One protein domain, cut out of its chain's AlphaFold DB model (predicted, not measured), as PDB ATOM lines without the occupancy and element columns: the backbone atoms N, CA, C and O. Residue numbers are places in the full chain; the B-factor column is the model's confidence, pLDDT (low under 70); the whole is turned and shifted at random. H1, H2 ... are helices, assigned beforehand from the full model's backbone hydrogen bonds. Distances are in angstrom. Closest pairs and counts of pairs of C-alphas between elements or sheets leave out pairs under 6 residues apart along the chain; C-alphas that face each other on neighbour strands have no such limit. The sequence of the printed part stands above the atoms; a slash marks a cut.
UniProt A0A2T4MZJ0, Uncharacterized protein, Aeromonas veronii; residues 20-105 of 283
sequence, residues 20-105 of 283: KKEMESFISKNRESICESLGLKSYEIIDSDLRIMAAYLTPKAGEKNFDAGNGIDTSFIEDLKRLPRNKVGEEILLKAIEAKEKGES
ATOM      1  N   LYS A  20     -31.570  -7.520   3.856       75.44
ATOM      2  CA  LYS A  20     -30.361  -7.273   4.650       75.44
ATOM      3  C   LYS A  20     -30.556  -6.198   5.731       75.44
ATOM      4  O   LYS A  20     -30.178  -6.428   6.875       75.44
ATOM      5  N   LYS A  21     -31.137  -5.048   5.375       78.94
ATOM      6  CA  LYS A  21     -31.416  -3.936   6.305       78.94
ATOM      7  C   LYS A  21     -32.487  -4.310   7.325       78.94
ATOM      8  O   LYS A  21     -32.388  -3.936   8.490       78.94
ATOM      9  N   GLU A  22     -33.489  -5.070   6.901       80.50
ATOM     10  CA  GLU A  22     -34.520  -5.546   7.818       80.50
ATOM     11  C   GLU A  22     -33.960  -6.550   8.827       80.50
ATOM     12  O   GLU A  22     -34.189  -6.404  10.024       80.50
ATOM     13  N   MET A  23     -33.128  -7.491   8.373       81.69
ATOM     14  CA  MET A  23     -32.439  -8.449   9.238       81.69
ATOM     15  C   MET A  23     -31.480  -7.749  10.212       81.69
ATOM     16  O   MET A  23     -31.390  -8.128  11.377       81.69
ATOM     17  N   GLU A  24     -30.783  -6.701   9.762       83.38
ATOM     18  CA  GLU A  24     -29.951  -5.843  10.616       83.38
ATOM     19  C   GLU A  24     -30.771  -5.175  11.725       83.38
ATOM     20  O   GLU A  24     -30.438  -5.315  12.903       83.38
ATOM     21  N   SER A  25     -31.872  -4.510  11.364       85.62
ATOM     22  CA  SER A  25     -32.774  -3.884  12.336       85.62
ATOM     23  C   SER A  25     -33.380  -4.917  13.290       85.62
ATOM     24  O   SER A  25     -33.501  -4.657  14.486       85.62
ATOM     25  N   PHE A  26     -33.782  -6.081  12.780       86.75
ATOM     26  CA  PHE A  26     -34.400  -7.134  13.579       86.75
ATOM     27  C   PHE A  26     -33.430  -7.704  14.616       86.75
ATOM     28  O   PHE A  26     -33.789  -7.824  15.789       86.75
ATOM     29  N   ILE A  27     -32.195  -8.010  14.209       88.31
ATOM     30  CA  ILE A  27     -31.165  -8.538  15.110       88.31
ATOM     31  C   ILE A  27     -30.784  -7.510  16.166       88.31
ATOM     32  O   ILE A  27     -30.675  -7.876  17.330       88.31
ATOM     33  N   SER A  28     -30.647  -6.236  15.792       87.12
ATOM     34  CA  SER A  28     -30.331  -5.175  16.752       87.12
ATOM     35  C   SER A  28     -31.410  -5.047  17.839       87.12
ATOM     36  O   SER A  28     -31.090  -4.946  19.020       87.12
ATOM     37  N   LYS A  29     -32.694  -5.145  17.461       88.75
ATOM     38  CA  LYS A  29     -33.833  -5.061  18.393       88.75
ATOM     39  C   LYS A  29     -34.023  -6.305  19.263       88.75
ATOM     40  O   LYS A  29     -34.473  -6.180  20.394       88.75
ATOM     41  N   ASN A  30     -33.702  -7.493  18.748       89.50
ATOM     42  CA  ASN A  30     -34.001  -8.777  19.402       89.50
ATOM     43  C   ASN A  30     -32.742  -9.556  19.805       89.50
ATOM     44  O   ASN A  30     -32.769 -10.781  19.951       89.50
ATOM     45  N   ARG A  31     -31.620  -8.852  19.952       89.50
ATOM     46  CA  ARG A  31     -30.291  -9.435  20.123       89.50
ATOM     47  C   ARG A  31     -30.231 -10.477  21.237       89.50
ATOM     48  O   ARG A  31     -29.725 -11.573  21.015       89.50
ATOM     49  N   GLU A  32     -30.745 -10.142  22.417       90.50
ATOM     50  CA  GLU A  32     -30.691 -11.018  23.592       90.50
ATOM     51  C   GLU A  32     -31.456 -12.321  23.365       90.50
ATOM     52  O   GLU A  32     -30.891 -13.398  23.543       90.50
ATOM     53  N   SER A  33     -32.692 -12.235  22.870       89.88
ATOM     54  CA  SER A  33     -33.529 -13.406  22.593       89.88
ATOM     55  C   SER A  33     -32.947 -14.299  21.494       89.88
ATOM     56  O   SER A  33     -33.048 -15.525  21.568       89.88
ATOM     57  N   ILE A  34     -32.307 -13.710  20.479       89.69
ATOM     58  CA  ILE A  34     -31.609 -14.466  19.429       89.69
ATOM     59  C   ILE A  34     -30.377 -15.166  20.011       89.69
ATOM     60  O   ILE A  34     -30.181 -16.354  19.761       89.69
ATOM     61  N   CYS A  35     -29.562 -14.465  20.803       90.88
ATOM     62  CA  CYS A  35     -28.407 -15.058  21.478       90.88
ATOM     63  C   CYS A  35     -28.817 -16.223  22.384       90.88
ATOM     64  O   CYS A  35     -28.219 -17.292  22.288       90.88
ATOM     65  N   GLU A  36     -29.861 -16.049  23.192       90.75
ATOM     66  CA  GLU A  36     -30.405 -17.095  24.059       90.75
ATOM     67  C   GLU A  36     -30.846 -18.323  23.250       90.75
ATOM     68  O   GLU A  36     -30.419 -19.443  23.535       90.75
ATOM     69  N   SER A  37     -31.614 -18.110  22.177       88.19
ATOM     70  CA  SER A  37     -32.103 -19.186  21.300       88.19
ATOM     71  C   SER A  37     -30.965 -19.941  20.604       88.19
ATOM     72  O   SER A  37     -31.065 -21.139  20.350       88.19
ATOM     73  N   LEU A  38     -29.860 -19.250  20.314       88.50
ATOM     74  CA  LEU A  38     -28.670 -19.823  19.690       88.50
ATOM     75  C   LEU A  38     -27.649 -20.362  20.705       88.50
ATOM     76  O   LEU A  38     -26.594 -20.840  20.285       88.50
ATOM     77  N   GLY A  39     -27.922 -20.300  22.012       88.00
ATOM     78  CA  GLY A  39     -26.987 -20.741  23.052       88.00
ATOM     79  C   GLY A  39     -25.687 -19.929  23.087       88.00
ATOM     80  O   GLY A  39     -24.622 -20.481  23.360       88.00
ATOM     81  N   LEU A  40     -25.758 -18.636  22.763       90.12
ATOM     82  CA  LEU A  40     -24.634 -17.704  22.724       90.12
ATOM     83  C   LEU A  40     -24.755 -16.647  23.822       90.12
ATOM     84  O   LEU A  40     -25.848 -16.245  24.215       90.12
ATOM     85  N   LYS A  41     -23.615 -16.124  24.270       88.56
ATOM     86  CA  LYS A  41     -23.575 -15.019  25.230       88.56
ATOM     87  C   LYS A  41     -23.608 -13.679  24.502       88.56
ATOM     88  O   LYS A  41     -22.704 -13.362  23.729       88.56
ATOM     89  N   SER A  42     -24.635 -12.872  24.768       86.19
ATOM     90  CA  SER A  42     -24.894 -11.617  24.047       86.19
ATOM     91  C   SER A  42     -23.785 -10.570  24.177       86.19
ATOM     92  O   SER A  42     -23.652  -9.736  23.289       86.19
ATOM     93  N   TYR A  43     -22.955 -10.608  25.219       85.62
ATOM     94  CA  TYR A  43     -21.835  -9.674  25.380       85.62
ATOM     95  C   TYR A  43     -20.552 -10.113  24.643       85.62
ATOM     96  O   TYR A  43     -19.636  -9.310  24.492       85.62
ATOM     97  N   GLU A  44     -20.463 -11.367  24.179       85.69
ATOM     98  CA  GLU A  44     -19.249 -11.915  23.542       85.69
ATOM     99  C   GLU A  44     -19.284 -11.856  22.011       85.69
ATOM    100  O   GLU A  44     -18.259 -12.056  21.367       85.69
ATOM    101  N   ILE A  45     -20.453 -11.599  21.425       88.06
ATOM    102  CA  ILE A  45     -20.713 -11.686  19.983       88.06
ATOM    103  C   ILE A  45     -21.000 -10.280  19.435       88.06
ATOM    104  O   ILE A  45     -21.288  -9.367  20.198       88.06
ATOM    105  N   ILE A  46     -20.974 -10.052  18.124       89.00
ATOM    106  CA  ILE A  46     -21.454  -8.797  17.504       89.00
ATOM    107  C   ILE A  46     -22.602  -9.072  16.523       89.00
ATOM    108  O   ILE A  46     -22.801 -10.207  16.100       89.00
ATOM    109  N   ASP A  47     -23.378  -8.056  16.135       87.94
ATOM    110  CA  ASP A  47     -24.543  -8.228  15.236       87.94
ATOM    111  C   ASP A  47     -24.166  -8.823  13.867       87.94
ATOM    112  O   ASP A  47     -24.964  -9.491  13.211       87.94
ATOM    113  N   SER A  48     -22.935  -8.576  13.411       85.69
ATOM    114  CA  SER A  48     -22.344  -9.204  12.217       85.69
ATOM    115  C   SER A  48     -22.324 -10.734  12.325       85.69
ATOM    116  O   SER A  48     -22.805 -11.423  11.426       85.69
ATOM    117  N   ASP A  49     -21.838 -11.257  13.446       88.75
ATOM    118  CA  ASP A  49     -21.670 -12.690  13.689       88.75
ATOM    119  C   ASP A  49     -23.039 -13.386  13.773       88.75
ATOM    120  O   ASP A  49     -23.265 -14.417  13.134       88.75
ATOM    121  N   LEU A  50     -23.991 -12.760  14.479       88.12
ATOM    122  CA  LEU A  50     -25.367 -13.254  14.591       88.12
ATOM    123  C   LEU A  50     -26.060 -13.331  13.232       88.12
ATOM    124  O   LEU A  50     -26.697 -14.338  12.937       88.12
ATOM    125  N   ARG A  51     -25.887 -12.318  12.372       86.00
ATOM    126  CA  ARG A  51     -26.428 -12.326  11.000       86.00
ATOM    127  C   ARG A  51     -25.930 -13.516  10.194       86.00
ATOM    128  O   ARG A  51     -26.700 -14.142   9.468       86.00
ATOM    129  N   ILE A  52     -24.641 -13.825  10.306       87.12
ATOM    130  CA  ILE A  52     -24.024 -14.933   9.572       87.12
ATOM    131  C   ILE A  52     -24.599 -16.265  10.047       87.12
ATOM    132  O   ILE A  52     -24.989 -17.087   9.220       87.12
ATOM    133  N   MET A  53     -24.686 -16.462  11.361       88.75
ATOM    134  CA  MET A  53     -25.229 -17.688  11.938       88.75
ATOM    135  C   MET A  53     -26.717 -17.862  11.634       88.75
ATOM    136  O   MET A  53     -27.134 -18.940  11.217       88.75
ATOM    137  N   ALA A  54     -27.504 -16.795  11.767       83.12
ATOM    138  CA  ALA A  54     -28.925 -16.775  11.441       83.12
ATOM    139  C   ALA A  54     -29.168 -17.201   9.984       83.12
ATOM    140  O   ALA A  54     -29.925 -18.140   9.731       83.12
ATOM    141  N   ALA A  55     -28.453 -16.592   9.033       80.62
ATOM    142  CA  ALA A  55     -28.553 -16.939   7.617       80.62
ATOM    143  C   ALA A  55     -28.074 -18.367   7.311       80.62
ATOM    144  O   ALA A  55     -28.616 -19.029   6.429       80.62
ATOM    145  N   TYR A  56     -27.075 -18.864   8.042       84.62
ATOM    146  CA  TYR A  56     -26.576 -20.231   7.890       84.62
ATOM    147  C   TYR A  56     -27.583 -21.286   8.366       84.62
ATOM    148  O   TYR A  56     -27.709 -22.343   7.749       84.62
ATOM    149  N   LEU A  57     -28.311 -20.999   9.446       83.31
ATOM    150  CA  LEU A  57     -29.273 -21.922  10.049       83.31
ATOM    151  C   LEU A  57     -30.653 -21.872   9.393       83.31
ATOM    152  O   LEU A  57     -31.354 -22.881   9.364       83.31
ATOM    153  N   THR A  58     -31.026 -20.724   8.825       74.00
ATOM    154  CA  THR A  58     -32.351 -20.497   8.228       74.00
ATOM    155  C   THR A  58     -32.302 -20.021   6.764       74.00
ATOM    156  O   THR A  58     -33.081 -19.150   6.375       74.00
ATOM    157  N   PRO A  59     -31.469 -20.619   5.885       64.12
ATOM    158  CA  PRO A  59     -31.129 -20.066   4.567       64.12
ATOM    159  C   PRO A  59     -32.298 -19.953   3.574       64.12
ATOM    160  O   PRO A  59     -32.112 -19.443   2.480       64.12
ATOM    161  N   LYS A  60     -33.485 -20.485   3.898       61.41
ATOM    162  CA  LYS A  60     -34.676 -20.447   3.031       61.41
ATOM    163  C   LYS A  60     -35.955 -20.003   3.736       61.41
ATOM    164  O   LYS A  60     -36.940 -19.782   3.046       61.41
ATOM    165  N   ALA A  61     -35.981 -19.932   5.065       60.09
ATOM    166  CA  ALA A  61     -37.200 -19.592   5.804       60.09
ATOM    167  C   ALA A  61     -37.366 -18.070   5.903       60.09
ATOM    168  O   ALA A  61     -38.411 -17.545   5.534       60.09
ATOM    169  N   GLY A  62     -36.300 -17.360   6.288       59.47
ATOM    170  CA  GLY A  62     -36.325 -15.902   6.409       59.47
ATOM    171  C   GLY A  62     -36.498 -15.187   5.068       59.47
ATOM    172  O   GLY A  62     -37.332 -14.297   4.968       59.47
ATOM    173  N   GLU A  63     -35.769 -15.605   4.027       64.75
ATOM    174  CA  GLU A  63     -35.900 -15.006   2.688       64.75
ATOM    175  C   GLU A  63     -37.276 -15.276   2.071       64.75
ATOM    176  O   GLU A  63     -37.903 -14.352   1.580       64.75
ATOM    177  N   LYS A  64     -37.817 -16.501   2.170       63.31
ATOM    178  CA  LYS A  64     -39.147 -16.800   1.610       63.31
ATOM    179  C   LYS A  64     -40.287 -16.087   2.336       63.31
ATOM    180  O   LYS A  64     -41.243 -15.687   1.681       63.31
ATOM    181  N   ASN A  65     -40.206 -15.945   3.661       63.44
ATOM    182  CA  ASN A  65     -41.206 -15.197   4.427       63.44
ATOM    183  C   ASN A  65     -41.137 -13.698   4.110       63.44
ATOM    184  O   ASN A  65     -42.176 -13.057   3.952       63.44
ATOM    185  N   PHE A  66     -39.925 -13.167   3.935       63.03
ATOM    186  CA  PHE A  66     -39.713 -11.797   3.487       63.03
ATOM    187  C   PHE A  66     -40.227 -11.571   2.054       63.03
ATOM    188  O   PHE A  66     -40.975 -10.626   1.816       63.03
ATOM    189  N   ASP A  67     -39.913 -12.473   1.120       64.12
ATOM    190  CA  ASP A  67     -40.362 -12.424  -0.281       64.12
ATOM    191  C   ASP A  67     -41.889 -12.552  -0.415       64.12
ATOM    192  O   ASP A  67     -42.479 -12.034  -1.363       64.12
ATOM    193  N   ALA A  68     -42.546 -13.209   0.546       64.31
ATOM    194  CA  ALA A  68     -44.003 -13.283   0.646       64.31
ATOM    195  C   ALA A  68     -44.651 -11.999   1.208       64.31
ATOM    196  O   ALA A  68     -45.872 -11.946   1.340       64.31
ATOM    197  N   GLY A  69     -43.858 -10.972   1.535       63.06
ATOM    198  CA  GLY A  69     -44.322  -9.679   2.045       63.06
ATOM    199  C   GLY A  69     -44.553  -9.624   3.559       63.06
ATOM    200  O   GLY A  69     -45.031  -8.605   4.048       63.06
ATOM    201  N   ASN A  70     -44.209 -10.682   4.303       63.50
ATOM    202  CA  ASN A  70     -44.511 -10.795   5.738       63.50
ATOM    203  C   ASN A  70     -43.426 -10.202   6.659       63.50
ATOM    204  O   ASN A  70     -43.603 -10.187   7.874       63.50
ATOM    205  N   GLY A  71     -42.321  -9.702   6.098       66.88
ATOM    206  CA  GLY A  71     -41.199  -9.171   6.872       66.88
ATOM    207  C   GLY A  71     -40.499 -10.217   7.753       66.88
ATOM    208  O   GLY A  71     -40.733 -11.422   7.638       66.88
ATOM    209  N   ILE A  72     -39.595  -9.758   8.619       74.88
ATOM    210  CA  ILE A  72     -38.941 -10.563   9.661       74.88
ATOM    211  C   ILE A  72     -39.575 -10.215  11.010       74.88
ATOM    212  O   ILE A  72     -39.412  -9.102  11.513       74.88
ATOM    213  N   ASP A  73     -40.273 -11.175  11.612       76.31
ATOM    214  CA  ASP A  73     -41.002 -11.000  12.868       76.31
ATOM    215  C   ASP A  73     -40.561 -12.001  13.955       76.31
ATOM    216  O   ASP A  73     -39.596 -12.757  13.811       76.31
ATOM    217  N   THR A  74     -41.264 -12.010  15.087       80.75
ATOM    218  CA  THR A  74     -40.971 -12.891  16.227       80.75
ATOM    219  C   THR A  74     -41.072 -14.384  15.904       80.75
ATOM    220  O   THR A  74     -40.466 -15.183  16.620       80.75
ATOM    221  N   SER A  75     -41.765 -14.785  14.828       79.75
ATOM    222  CA  SER A  75     -41.796 -16.191  14.395       79.75
ATOM    223  C   SER A  75     -40.405 -16.701  14.016       79.75
ATOM    224  O   SER A  75     -40.089 -17.863  14.266       79.75
ATOM    225  N   PHE A  76     -39.524 -15.813  13.540       81.56
ATOM    226  CA  PHE A  76     -38.128 -16.134  13.265       81.56
ATOM    227  C   PHE A  76     -37.386 -16.614  14.519       81.56
ATOM    228  O   PHE A  76     -36.613 -17.569  14.466       81.56
ATOM    229  N   ILE A  77     -37.630 -15.978  15.669       83.75
ATOM    230  CA  ILE A  77     -37.010 -16.365  16.944       83.75
ATOM    231  C   ILE A  77     -37.560 -17.716  17.402       83.75
ATOM    232  O   ILE A  77     -36.795 -18.565  17.856       83.75
ATOM    233  N   GLU A  78     -38.862 -17.949  17.247       84.19
ATOM    234  CA  GLU A  78     -39.471 -19.244  17.563       84.19
ATOM    235  C   GLU A  78     -38.911 -20.375  16.690       84.19
ATOM    236  O   GLU A  78     -38.641 -21.471  17.186       84.19
ATOM    237  N   ASP A  79     -38.636 -20.105  15.414       83.69
ATOM    238  CA  ASP A  79     -37.958 -21.055  14.533       83.69
ATOM    239  C   ASP A  79     -36.522 -21.345  14.989       83.69
ATOM    240  O   ASP A  79     -36.096 -22.502  14.965       83.69
ATOM    241  N   LEU A  80     -35.789 -20.337  15.478       84.81
ATOM    242  CA  LEU A  80     -34.467 -20.549  16.077       84.81
ATOM    243  C   LEU A  80     -34.545 -21.390  17.359       84.81
ATOM    244  O   LEU A  80     -33.734 -22.297  17.530       84.81
ATOM    245  N   LYS A  81     -35.533 -21.153  18.233       86.50
ATOM    246  CA  LYS A  81     -35.733 -21.934  19.473       86.50
ATOM    247  C   LYS A  81     -36.040 -23.408  19.213       86.50
ATOM    248  O   LYS A  81     -35.722 -24.260  20.040       86.50
ATOM    249  N   ARG A  82     -36.662 -23.721  18.073       87.31
ATOM    250  CA  ARG A  82     -36.969 -25.099  17.653       87.31
ATOM    251  C   ARG A  82     -35.746 -25.856  17.142       87.31
ATOM    252  O   ARG A  82     -35.833 -27.068  16.924       87.31
ATOM    253  N   LEU A  83     -34.614 -25.181  16.926       86.31
ATOM    254  CA  LEU A  83     -33.406 -25.847  16.466       86.31
ATOM    255  C   LEU A  83     -32.876 -26.815  17.539       86.31
ATOM    256  O   LEU A  83     -32.815 -26.480  18.722       86.31
ATOM    257  N   PRO A  84     -32.440 -28.023  17.142       86.50
ATOM    258  CA  PRO A  84     -31.777 -28.947  18.051       86.50
ATOM    259  C   PRO A  84     -30.546 -28.314  18.714       86.50
ATOM    260  O   PRO A  84     -29.771 -27.625  18.049       86.50
ATOM    261  N   ARG A  85     -30.296 -28.626  19.995       84.56
ATOM    262  CA  ARG A  85     -29.150 -28.079  20.753       84.56
ATOM    263  C   ARG A  85     -27.787 -28.343  20.100       84.56
ATOM    264  O   ARG A  85     -26.887 -27.529  20.224       84.56
ATOM    265  N   ASN A  86     -27.638 -29.449  19.368       86.38
ATOM    266  CA  ASN A  86     -26.413 -29.780  18.628       86.38
ATOM    267  C   ASN A  86     -26.250 -29.006  17.303       86.38
ATOM    268  O   ASN A  86     -25.262 -29.202  16.597       86.38
ATOM    269  N   LYS A  87     -27.226 -28.169  16.933       86.94
ATOM    270  CA  LYS A  87     -27.203 -27.295  15.752       86.94
ATOM    271  C   LYS A  87     -27.122 -25.813  16.114       86.94
ATOM    272  O   LYS A  87     -27.250 -24.972  15.230       86.94
ATOM    273  N   VAL A  88     -26.884 -25.493  17.380       87.12
ATOM    274  CA  VAL A  88     -26.685 -24.125  17.869       87.12
ATOM    275  C   VAL A  88     -25.400 -24.053  18.706       87.12
ATOM    276  O   VAL A  88     -24.733 -25.065  18.910       87.12
ATOM    277  N   GLY A  89     -25.017 -22.860  19.152       89.94
ATOM    278  CA  GLY A  89     -23.806 -22.613  19.932       89.94
ATOM    279  C   GLY A  89     -22.587 -22.171  19.115       89.94
ATOM    280  O   GLY A  89     -22.628 -22.007  17.892       89.94
ATOM    281  N   GLU A  90     -21.479 -21.961  19.826       88.94
ATOM    282  CA  GLU A  90     -20.256 -21.340  19.297       88.94
ATOM    283  C   GLU A  90     -19.618 -22.135  18.154       88.94
ATOM    284  O   GLU A  90     -19.191 -21.557  17.158       88.94
ATOM    285  N   GLU A  91     -19.602 -23.465  18.239       89.69
ATOM    286  CA  GLU A  91     -19.036 -24.312  17.184       89.69
ATOM    287  C   GLU A  91     -19.773 -24.123  15.847       89.69
ATOM    288  O   GLU A  91     -19.168 -24.088  14.772       89.69
ATOM    289  N   ILE A  92     -21.095 -23.961  15.904       91.75
ATOM    290  CA  ILE A  92     -21.923 -23.755  14.719       91.75
ATOM    291  C   ILE A  92     -21.754 -22.340  14.171       91.75
ATOM    292  O   ILE A  92     -21.712 -22.173  12.952       91.75
ATOM    293  N   LEU A  93     -21.582 -21.339  15.040       90.69
ATOM    294  CA  LEU A  93     -21.203 -19.988  14.627       90.69
ATOM    295  C   LEU A  93     -19.885 -20.003  13.838       90.69
ATOM    296  O   LEU A  93     -19.819 -19.444  12.743       90.69
ATOM    297  N   LEU A  94     -18.859 -20.691  14.345       90.62
ATOM    298  CA  LEU A  94     -17.573 -20.817  13.653       90.62
ATOM    299  C   LEU A  94     -17.723 -21.537  12.308       90.62
ATOM    300  O   LEU A  94     -17.191 -21.068  11.304       90.62
ATOM    301  N   LYS A  95     -18.519 -22.612  12.241       90.94
ATOM    302  CA  LYS A  95     -18.838 -23.300  10.974       90.94
ATOM    303  C   LYS A  95     -19.570 -22.394   9.982       90.94
ATOM    304  O   LYS A  95     -19.268 -22.433   8.790       90.94
ATOM    305  N   ALA A  96     -20.506 -21.571  10.451       89.81
ATOM    306  CA  ALA A  96     -21.234 -20.618   9.620       89.81
ATOM    307  C   ALA A  96     -20.295 -19.555   9.030       89.81
ATOM    308  O   ALA A  96     -20.352 -19.258   7.833       89.81
ATOM    309  N   ILE A  97     -19.394 -19.021   9.858       89.12
ATOM    310  CA  ILE A  97     -18.385 -18.049   9.435       89.12
ATOM    311  C   ILE A  97     -17.394 -18.693   8.468       89.12
ATOM    312  O   ILE A  97     -17.155 -18.134   7.402       89.12
ATOM    313  N   GLU A  98     -16.894 -19.892   8.763       88.88
ATOM    314  CA  GLU A  98     -16.030 -20.650   7.856       88.88
ATOM    315  C   GLU A  98     -16.716 -20.885   6.503       88.88
ATOM    316  O   GLU A  98     -16.106 -20.658   5.459       88.88
ATOM    317  N   ALA A  99     -17.987 -21.297   6.488       86.88
ATOM    318  CA  ALA A  99     -18.743 -21.528   5.258       86.88
ATOM    319  C   ALA A  99     -18.911 -20.241   4.436       86.88
ATOM    320  O   ALA A  99     -18.707 -20.246   3.215       86.88
ATOM    321  N   LYS A 100     -19.229 -19.123   5.098       84.75
ATOM    322  CA  LYS A 100     -19.314 -17.809   4.455       84.75
ATOM    323  C   LYS A 100     -17.962 -17.387   3.891       84.75
ATOM    324  O   LYS A 100     -17.876 -17.044   2.711       84.75
ATOM    325  N   GLU A 101     -16.906 -17.447   4.699       83.94
ATOM    326  CA  GLU A 101     -15.567 -17.074   4.266       83.94
ATOM    327  C   GLU A 101     -15.073 -17.989   3.146       83.94
ATOM    328  O   GLU A 101     -14.454 -17.485   2.216       83.94
ATOM    329  N   LYS A 102     -15.380 -19.293   3.153       82.00
ATOM    330  CA  LYS A 102     -15.085 -20.211   2.041       82.00
ATOM    331  C   LYS A 102     -15.775 -19.758   0.761       82.00
ATOM    332  O   LYS A 102     -15.099 -19.568  -0.249       82.00
ATOM    333  N   GLY A 103     -17.079 -19.488   0.803       75.56
ATOM    334  CA  GLY A 103     -17.808 -18.946  -0.350       75.56
ATOM    335  C   GLY A 103     -17.266 -17.595  -0.840       75.56
ATOM    336  O   GLY A 103     -17.406 -17.254  -2.013       75.56
ATOM    337  N   GLU A 104     -16.630 -16.826   0.042       72.81
ATOM    338  CA  GLU A 104     -15.998 -15.549  -0.285       72.81
ATOM    339  C   GLU A 104     -14.510 -15.637  -0.648       72.81
ATOM    340  O   GLU A 104     -13.980 -14.668  -1.179       72.81
ATOM    341  N   SER A 105     -13.821 -16.736  -0.355       68.88
ATOM    342  CA  SER A 105     -12.362 -16.855  -0.518       68.88
ATOM    343  C   SER A 105     -11.991 -17.770  -1.678       68.88
ATOM    344  O   SER A 105     -10.997 -17.529  -2.363       68.88
TER     345      SER A 105
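This is residues 20 to 105 of the 283 residues of an uncharacterized protein of Aeromonas veronii (UniProt A0A2T4MZJ0). Five helices are gathered loosely round a sixth, H3, which sits in the middle of the domain, with H6, the longest helix, packed on one side of H3 at nearly a right angle. H1 packs on H3 near Asp 47, H2 and H5 are packed on each other at one end, and H4 makes a corner of the domain on the side away from H6, with no helix clearly touching it. The printed part has 86 residues with six named helices, H1 to H6 in chain order, and no named strand; its class is all helix. It is compact, with a radius of gyration of the C-alphas of 12.2 A, and spans 32 by 29 by 23 A.

H1, residues 20 to 29, begins at C-alpha 20, (-30.361, -7.273, 4.650), and is 14.3 A long. H2 is residues 31 to 37, 10.0 A. H3, residues 47 to 57, is 15.4 A long and begins at C-alpha 47, (-24.543, -8.228, 15.236). H4 is residues 61 to 67, 9.9 A, and H5 is residues 74 to 81, 10.9 A. H6, residues 90 to 105, is 21.8 A long and ends at C-alpha 105, (-12.362, -16.855, -0.518).

H3 is the hub and touches H1, H2 and H6. H3 and H6 stand about perpendicular, at 89 degrees; their closest C-alphas, of Met 53 and Leu 93, are 5.4 A apart. H1 touches H3 with Ile 27 and Asp 47 closest, C-alphas 6.6 A apart, opposite ways at a steep tilt of 68 degrees, only just short of about perpendicular. H2 and H3 only just touch, with 3 pairs of C-alphas within 8 A, the closest those of Arg 31 and Asp 47 at 7.6 A; they run the same way at 35.0 degrees, only just a steep tilt. H2 touches H5, the closest C-alphas being those of Ser 37 and Lys 81, 4.9 A apart, the same way at a steep tilt of 41 degrees. The helix packing is mostly crossed, with 0 of 4 touching pairs at a shallow tilt. H4 and H5 are close but not clearly touching, with the C-alphas of Gly 62 and Phe 76 closest at 7.1 A. H1 and H4 are near each other, and so are H3 and H5. H6 is apart from H1, H2, H4 and H5. In H1, H2, H3, H4, H5 and H6 every O i to N i+4 pair is within hydrogen-bond range.

The two C-alphas farthest apart, those of Glu 44 and Ala 68, are 33.7 A apart. The printed part has no cut and no long link; the links from H1 to H2 and from H3 to H4 are tight. The mean pLDDT of the printed part is 82.1; residues 59 to 71, of which 61 to 67 belong to H4, and residue 105 are under 70.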